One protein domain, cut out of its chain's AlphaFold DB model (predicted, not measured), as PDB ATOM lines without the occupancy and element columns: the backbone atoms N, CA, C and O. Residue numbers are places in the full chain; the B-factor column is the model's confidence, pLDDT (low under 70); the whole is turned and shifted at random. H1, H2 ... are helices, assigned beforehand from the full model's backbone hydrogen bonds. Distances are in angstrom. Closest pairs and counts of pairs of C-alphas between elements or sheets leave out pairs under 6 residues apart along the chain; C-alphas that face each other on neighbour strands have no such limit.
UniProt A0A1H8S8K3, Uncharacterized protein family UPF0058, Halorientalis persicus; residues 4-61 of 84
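Overview. This is residues 4 to 61 of the 84 residues of the protein "Uncharacterized protein family UPF0058" of Halorientalis persicus (UniProt A0A1H8S8K3). What shape do the atoms make? Two helices, H1 and H3, lie side by side and run the same way, and the long return between them holds the short helix H2, which packs on H3. Residues 22 to 28 stick out. What is it made of, and how large is it? The 58 printed residues have three named helices, in the order H1, H2, H3, and no named strand, and the class is all helix. The whole is compact, with a radius of gyration of the C-alphas of 11.2 A, yet elongated, spanning 34 by 18 by 17 A.

Along the chain. Where is the longest helix? H1 is residues 4 to 20, 24.5 A from first to last C-alpha, and begins with C-alpha 4 at (245.270, 228.425, 189.174). Where are the others? H3 is residues 48 to 61, 20.1 A long, and ends with C-alpha 61 at (238.271, 215.781, 205.801). H2 is residues 32 to 35, 4.9 A long.

Arrangement. How does H1 stand to H3? They touch, at a shallow tilt of 28 degrees, and run the same way. Their closest C-alphas, those of His 10 and Val 55, are 5.2 A apart. Where does H2 sit? It touches H3, which meets it with residues 54 to 58 alone; the closest C-alphas, those of Tyr 34 and Leu 57, are 5.8 A apart. H1 and H2 are apart. What do the backbones show? In H1 and H3 every O i to N i+4 pair is within hydrogen-bond range; H2 is too short for such a pair.

Size, cuts and confidence. How far does it reach? The two C-alphas farthest apart, those of Ser 25 and His 45, are 35.2 A apart. Are there long links or cuts? The links H1 to H2, 11 residues, and H2 to H3, 12 residues, are both long, and the printed part has no cut. Is confidence low anywhere? No printed residue is under 70, and the mean pLDDT of the printed part is 96.3.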
ATOM      1  N   GLN A   4     246.291 229.127 189.960       97.00
ATOM      2  CA  GLN A   4     245.270 228.425 189.174       97.00
ATOM      3  C   GLN A   4     245.132 226.944 189.553       97.00
ATOM      4  O   GLN A   4     244.020 226.430 189.600       97.00
ATOM      5  N   GLU A   5     246.231 226.257 189.880       98.19
ATOM      6  CA  GLU A   5     246.186 224.858 190.331       98.19
ATOM      7  C   GLU A   5     245.410 224.721 191.647       98.19
ATOM      8  O   GLU A   5     244.619 223.793 191.799       98.19
ATOM      9  N   PHE A   6     245.573 225.670 192.577       98.38
ATOM     10  CA  PHE A   6     244.794 225.694 193.816       98.38
ATOM     11  C   PHE A   6     243.312 226.001 193.580       98.38
ATOM     12  O   PHE A   6     242.472 225.401 194.245       98.38
ATOM     13  N   ILE A   7     242.972 226.883 192.635       98.31
ATOM     14  CA  ILE A   7     241.571 227.138 192.261       98.31
ATOM     15  C   ILE A   7     240.927 225.860 191.709       98.31
ATOM     16  O   ILE A   7     239.865 225.455 192.185       98.31
ATOM     17  N   HIS A   8     241.576 225.198 190.747       98.31
ATOM     18  CA  HIS A   8     241.050 223.974 190.143       98.31
ATOM     19  C   HIS A   8     240.923 222.843 191.166       98.31
ATOM     20  O   HIS A   8     239.876 222.197 191.238       98.31
ATOM     21  N   LEU A   9     241.946 222.639 192.003       98.50
ATOM     22  CA  LEU A   9     241.905 221.614 193.043       98.50
ATOM     23  C   LEU A   9     240.834 221.911 194.100       98.50
ATOM     24  O   LEU A   9     240.134 220.993 194.523       98.50
ATOM     25  N   HIS A  10     240.651 223.179 194.488       98.56
ATOM     26  CA  HIS A  10     239.559 223.590 195.375       98.56
ATOM     27  C   HIS A  10     238.202 223.214 194.759       98.56
ATOM     28  O   HIS A  10     237.382 222.591 195.428       98.56
ATOM     29  N   GLY A  11     237.980 223.515 193.477       98.50
ATOM     30  CA  GLY A  11     236.748 223.140 192.779       98.50
ATOM     31  C   GLY A  11     236.515 221.630 192.704       98.50
ATOM     32  O   GLY A  11     235.392 221.176 192.921       98.50
ATOM     33  N   LEU A  12     237.563 220.846 192.442       98.56
ATOM     34  CA  LEU A  12     237.464 219.387 192.391       98.56
ATOM     35  C   LEU A  12     237.110 218.798 193.762       98.56
ATOM     36  O   LEU A  12     236.141 218.052 193.875       98.56
ATOM     37  N   LEU A  13     237.846 219.172 194.811       98.50
ATOM     38  CA  LEU A  13     237.598 218.688 196.172       98.50
ATOM     39  C   LEU A  13     236.240 219.132 196.715       98.50
ATOM     40  O   LEU A  13     235.616 218.391 197.467       98.50
ATOM     41  N   PHE A  14     235.760 220.313 196.318       98.44
ATOM     42  CA  PHE A  14     234.416 220.759 196.663       98.44
ATOM     43  C   PHE A  14     233.355 219.792 196.117       98.44
ATOM     44  O   PHE A  14     232.511 219.335 196.879       98.44
ATOM     45  N   LYS A  15     233.455 219.396 194.838       98.38
ATOM     46  CA  LYS A  15     232.538 218.413 194.233       98.38
ATOM     47  C   LYS A  15     232.630 217.035 194.888       98.38
ATOM     48  O   LYS A  15     231.608 216.374 195.053       98.38
ATOM     49  N   VAL A  16     233.837 216.601 195.262       97.19
ATOM     50  CA  VAL A  16     234.030 215.351 196.016       97.19
ATOM     51  C   VAL A  16     233.332 215.438 197.373       97.19
ATOM     52  O   VAL A  16     232.573 214.541 197.723       97.19
ATOM     53  N   GLY A  17     233.514 216.540 198.104       96.38
ATOM     54  CA  GLY A  17     232.823 216.780 199.369       96.38
ATOM     55  C   GLY A  17     231.301 216.772 199.218       96.38
ATOM     56  O   GLY A  17     230.625 216.102 199.989       96.38
ATOM     57  N   GLU A  18     230.760 217.444 198.193       95.69
ATOM     58  CA  GLU A  18     229.321 217.425 197.888       95.69
ATOM     59  C   GLU A  18     228.798 216.020 197.575       95.69
ATOM     60  O   GLU A  18     227.666 215.695 197.928       95.69
ATOM     61  N   HIS A  19     229.592 215.194 196.892       95.25
ATOM     62  CA  HIS A  19     229.234 213.804 196.632       95.25
ATOM     63  C   HIS A  19     229.195 212.990 197.931       95.25
ATOM     64  O   HIS A  19     228.197 212.322 198.179       95.25
ATOM     65  N   LEU A  20     230.214 213.119 198.787       94.06
ATOM     66  CA  LEU A  20     230.276 212.426 200.078       94.06
ATOM     67  C   LEU A  20     229.125 212.825 201.012       94.06
ATOM     68  O   LEU A  20     228.611 211.985 201.730       94.06
ATOM     69  N   THR A  21     228.681 214.084 200.995       92.56
ATOM     70  CA  THR A  21     227.550 214.522 201.836       92.56
ATOM     71  C   THR A  21     226.182 214.023 201.373       92.56
ATOM     72  O   THR A  21     225.208 214.239 202.081       92.56
ATOM     73  N   ARG A  22     226.070 213.429 200.177       92.94
ATOM     74  CA  ARG A  22     224.814 212.798 199.733       92.94
ATOM     75  C   ARG A  22     224.647 211.384 200.274       92.94
ATOM     76  O   ARG A  22     223.562 210.832 200.157       92.94
ATOM     77  N   ASP A  23     225.716 210.798 200.798       88.94
ATOM     78  CA  ASP A  23     225.667 209.514 201.474       88.94
ATOM     79  C   ASP A  23     225.107 209.717 202.889       88.94
ATOM     80  O   ASP A  23     225.684 210.449 203.694       88.94
ATOM     81  N   GLU A  24     223.970 209.079 203.182       85.31
ATOM     82  CA  GLU A  24     223.256 209.192 204.462       85.31
ATOM     83  C   GLU A  24     224.075 208.673 205.656       85.31
ATOM     84  O   GLU A  24     223.807 209.042 206.799       85.31
ATOM     85  N   SER A  25     225.098 207.845 205.411       87.00
ATOM     86  CA  SER A  25     226.012 207.370 206.455       87.00
ATOM     87  C   SER A  25     226.989 208.448 206.934       87.00
ATOM     88  O   SER A  25     227.610 208.305 207.995       87.00
ATOM     89  N   ILE A  26     227.135 209.543 206.182       89.38
ATOM     90  CA  ILE A  26     228.057 210.627 206.503       89.38
ATOM     91  C   ILE A  26     227.338 211.690 207.338       89.38
ATOM     92  O   ILE A  26     226.384 212.302 206.864       89.38
ATOM     93  N   PRO A  27     227.815 211.988 208.565       89.69
ATOM     94  CA  PRO A  27     227.145 212.949 209.430       89.69
ATOM     95  C   PRO A  27     227.042 214.347 208.823       89.69
ATOM     96  O   PRO A  27     227.996 214.874 208.232       89.69
ATOM     97  N   ASP A  28     225.924 215.013 209.096       89.00
ATOM     98  CA  ASP A  28     225.776 216.429 208.807       89.00
ATOM     99  C   ASP A  28     226.883 217.261 209.464       89.00
ATOM    100  O   ASP A  28     227.411 216.962 210.536       89.00
ATOM    101  N   GLY A  29     227.281 218.336 208.784       92.25
ATOM    102  CA  GLY A  29     228.329 219.220 209.291       92.25
ATOM    103  C   GLY A  29     229.742 218.626 209.250       92.25
ATOM    104  O   GLY A  29     230.676 219.286 209.703       92.25
ATOM    105  N   VAL A  30     229.954 217.455 208.632       94.75
ATOM    106  CA  VAL A  30     231.287 216.842 208.479       94.75
ATOM    107  C   VAL A  30     232.328 217.819 207.906       94.75
ATOM    108  O   VAL A  30     233.480 217.778 208.326       94.75
ATOM    109  N   PHE A  31     231.924 218.753 207.036       97.00
ATOM    110  CA  PHE A  31     232.772 219.796 206.440       97.00
ATOM    111  C   PHE A  31     232.600 221.197 207.073       97.00
ATOM    112  O   PHE A  31     232.872 222.203 206.413       97.00
ATOM    113  N   VAL A  32     232.144 221.319 208.327       97.19
ATOM    114  CA  VAL A  32     231.824 222.621 208.958       97.19
ATOM    115  C   VAL A  32     232.993 223.615 208.932       97.19
ATOM    116  O   VAL A  32     232.792 224.762 208.550       97.19
ATOM    117  N   HIS A  33     234.224 223.178 209.215       97.12
ATOM    118  CA  HIS A  33     235.403 224.059 209.198       97.12
ATOM    119  C   HIS A  33     235.710 224.636 207.814       97.12
ATOM    120  O   HIS A  33     236.231 225.744 207.707       97.12
ATOM    121  N   TYR A  34     235.394 223.893 206.752       98.00
ATOM    122  CA  TYR A  34     235.463 224.414 205.393       98.00
ATOM    123  C   TYR A  34     234.315 225.401 205.133       98.00
ATOM    124  O   TYR A  34     234.545 226.493 204.617       98.00
ATOM    125  N   LYS A  35     233.084 225.050 205.532       96.31
ATOM    126  CA  LYS A  35     231.891 225.888 205.321       96.31
ATOM    127  C   LYS A  35     231.998 227.258 206.008       96.31
ATOM    128  O   LYS A  35     231.482 228.231 205.461       96.31
ATOM    129  N   THR A  36     232.699 227.363 207.137       97.12
ATOM    130  CA  THR A  36     232.936 228.639 207.839       97.12
ATOM    131  C   THR A  36     234.005 229.524 207.188       97.12
ATOM    132  O   THR A  36     234.104 230.699 207.537       97.12
ATOM    133  N   GLN A  37     234.789 229.017 206.227       96.69
ATOM    134  CA  GLN A  37     235.732 229.854 205.477       96.69
ATOM    135  C   GLN A  37     234.984 230.846 204.574       96.69
ATOM    136  O   GLN A  37     233.928 230.502 204.043       96.69
ATOM    137  N   PRO A  38     235.548 232.035 204.294       96.38
ATOM    138  CA  PRO A  38     234.955 233.002 203.367       96.38
ATOM    139  C   PRO A  38     235.224 232.680 201.888       96.38
ATOM    140  O   PRO A  38     234.720 233.378 201.014       96.38
ATOM    141  N   THR A  39     236.048 231.669 201.600       97.94
ATOM    142  CA  THR A  39     236.516 231.347 200.244       97.94
ATOM    143  C   THR A  39     235.723 230.186 199.656       97.94
ATOM    144  O   THR A  39     235.588 229.129 200.280       97.94
ATOM    145  N   ARG A  40     235.239 230.351 198.428       97.94
ATOM    146  CA  ARG A  40     234.573 229.329 197.611       97.94
ATOM    147  C   ARG A  40     235.327 229.111 196.296       97.94
ATOM    148  O   ARG A  40     236.114 229.966 195.895       97.94
ATOM    149  N   PRO A  41     235.097 227.992 195.583       97.62
ATOM    150  CA  PRO A  41     235.782 227.730 194.316       97.62
ATOM    151  C   PRO A  41     235.565 228.819 193.259       97.62
ATOM    152  O   PRO A  41     236.459 229.085 192.463       97.62
ATOM    153  N   LYS A  42     234.387 229.458 193.272       97.12
ATOM    154  CA  LYS A  42     234.017 230.536 192.344       97.12
ATOM    155  C   LYS A  42     234.724 231.863 192.642       97.12
ATOM    156  O   LYS A  42     234.775 232.719 191.765       97.12
ATOM    157  N   ASP A  43     235.305 232.027 193.829       97.12
ATOM    158  CA  ASP A  43     235.959 233.267 194.250       97.12
ATOM    159  C   ASP A  43     237.395 233.357 193.707       97.12
ATOM    160  O   ASP A  43     238.347 233.522 194.465       97.12
ATOM    161  N   ILE A  44     237.567 233.254 192.386       96.25
ATOM    162  CA  ILE A  44     238.875 233.117 191.711       96.25
ATOM    163  C   ILE A  44     239.868 234.261 191.995       96.25
ATOM    164  O   ILE A  44     241.076 234.109 191.806       96.25
ATOM    165  N   HIS A  45     239.356 235.406 192.448       96.56
ATOM    166  CA  HIS A  45     240.137 236.588 192.810       96.56
ATOM    167  C   HIS A  45     240.704 236.535 194.236       96.56
ATOM    168  O   HIS A  45     241.530 237.377 194.593       96.56
ATOM    169  N   ARG A  46     240.274 235.583 195.078       97.00
ATOM    170  CA  ARG A  46     240.836 235.395 196.422       97.00
ATOM    171  C   ARG A  46     242.297 234.967 196.332       97.00
ATOM    172  O   ARG A  46     242.756 234.447 195.318       97.00
ATOM    173  N   SER A  47     243.044 235.199 197.408       97.94
ATOM    174  CA  SER A  47     244.477 234.909 197.428       97.94
ATOM    175  C   SER A  47     244.765 233.414 197.275       97.94
ATOM    176  O   SER A  47     243.962 232.548 197.636       97.94
ATOM    177  N   LYS A  48     245.967 233.104 196.790       97.75
ATOM    178  CA  LYS A  48     246.472 231.731 196.699       97.75
ATOM    179  C   LYS A  48     246.385 230.995 198.039       97.75
ATOM    180  O   LYS A  48     245.937 229.852 198.071       97.75
ATOM    181  N   ASP A  49     246.756 231.651 199.136       98.38
ATOM    182  CA  ASP A  49     246.735 231.050 200.475       98.38
ATOM    183  C   ASP A  49     245.315 230.777 200.976       98.38
ATOM    184  O   ASP A  49     245.081 229.790 201.682       98.38
ATOM    185  N   ALA A  50     244.341 231.588 200.553       98.38
ATOM    186  CA  ALA A  50     242.936 231.356 200.849       98.38
ATOM    187  C   ALA A  50     242.425 230.079 200.159       98.38
ATOM    188  O   ALA A  50     241.785 229.244 200.802       98.38
ATOM    189  N   HIS A  51     242.766 229.869 198.880       98.56
ATOM    190  CA  HIS A  51     242.451 228.615 198.185       98.56
ATOM    191  C   HIS A  51     243.243 227.425 198.744       98.56
ATOM    192  O   HIS A  51     242.684 226.341 198.890       98.56
ATOM    193  N   ALA A  52     244.511 227.609 199.115       98.56
ATOM    194  CA  ALA A  52     245.320 226.551 199.719       98.56
ATOM    195  C   ALA A  52     244.759 226.094 201.076       98.56
ATOM    196  O   ALA A  52     244.710 224.895 201.349       98.56
ATOM    197  N   THR A  53     244.295 227.028 201.909       98.62
ATOM    198  CA  THR A  53     243.634 226.721 203.189       98.62
ATOM    199  C   THR A  53     242.350 225.926 202.973       98.62
ATOM    200  O   THR A  53     242.152 224.890 203.605       98.62
ATOM    201  N   ALA A  54     241.515 226.353 202.022       98.50
ATOM    202  CA  ALA A  54     240.304 225.632 201.646       98.50
ATOM    203  C   ALA A  54     240.598 224.197 201.166       98.50
ATOM    204  O   ALA A  54     239.957 223.252 201.624       98.50
ATOM    205  N   VAL A  55     241.606 224.030 200.302       98.62
ATOM    206  CA  VAL A  55     242.063 222.718 199.817       98.62
ATOM    207  C   VAL A  55     242.497 221.822 200.972       98.62
ATOM    208  O   VAL A  55     242.054 220.681 201.026       98.62
ATOM    209  N   LYS A  56     243.313 222.326 201.908       98.56
ATOM    210  CA  LYS A  56     243.785 221.547 203.066       98.56
ATOM    211  C   LYS A  56     242.633 221.052 203.941       98.56
ATOM    212  O   LYS A  56     242.638 219.898 204.361       98.56
ATOM    213  N   LEU A  57     241.650 221.914 204.210       98.56
ATOM    214  CA  LEU A  57     240.479 221.553 205.013       98.56
ATOM    215  C   LEU A  57     239.627 220.486 204.317       98.56
ATOM    216  O   LEU A  57     239.236 219.505 204.952       98.56
ATOM    217  N   LEU A  58     239.368 220.653 203.017       98.50
ATOM    218  CA  LEU A  58     238.586 219.690 202.244       98.50
ATOM    219  C   LEU A  58     239.304 218.348 202.104       98.50
ATOM    220  O   LEU A  58     238.689 217.321 202.375       98.50
ATOM    221  N   SER A  59     240.581 218.338 201.711       98.00
ATOM    222  CA  SER A  59     241.319 217.093 201.481       98.00
ATOM    223  C   SER A  59     241.464 216.283 202.765       98.00
ATOM    224  O   SER A  59     241.123 215.104 202.774       98.00
ATOM    225  N   SER A  60     241.870 216.928 203.865       97.88
ATOM    226  CA  SER A  60     241.998 216.274 205.171       97.88
ATOM    227  C   SER A  60     240.687 215.614 205.585       97.88
ATOM    228  O   SER A  60     240.678 214.461 206.021       97.88
ATOM    229  N   ARG A  61     239.564 216.314 205.398       97.31
ATOM    230  CA  ARG A  61     238.271 215.781 205.801       97.31
ATOM    231  C   ARG A  61     237.742 214.704 204.856       97.31
ATOM    232  O   ARG A  61     237.186 213.731 205.349       97.31
TER     233      ARG A  61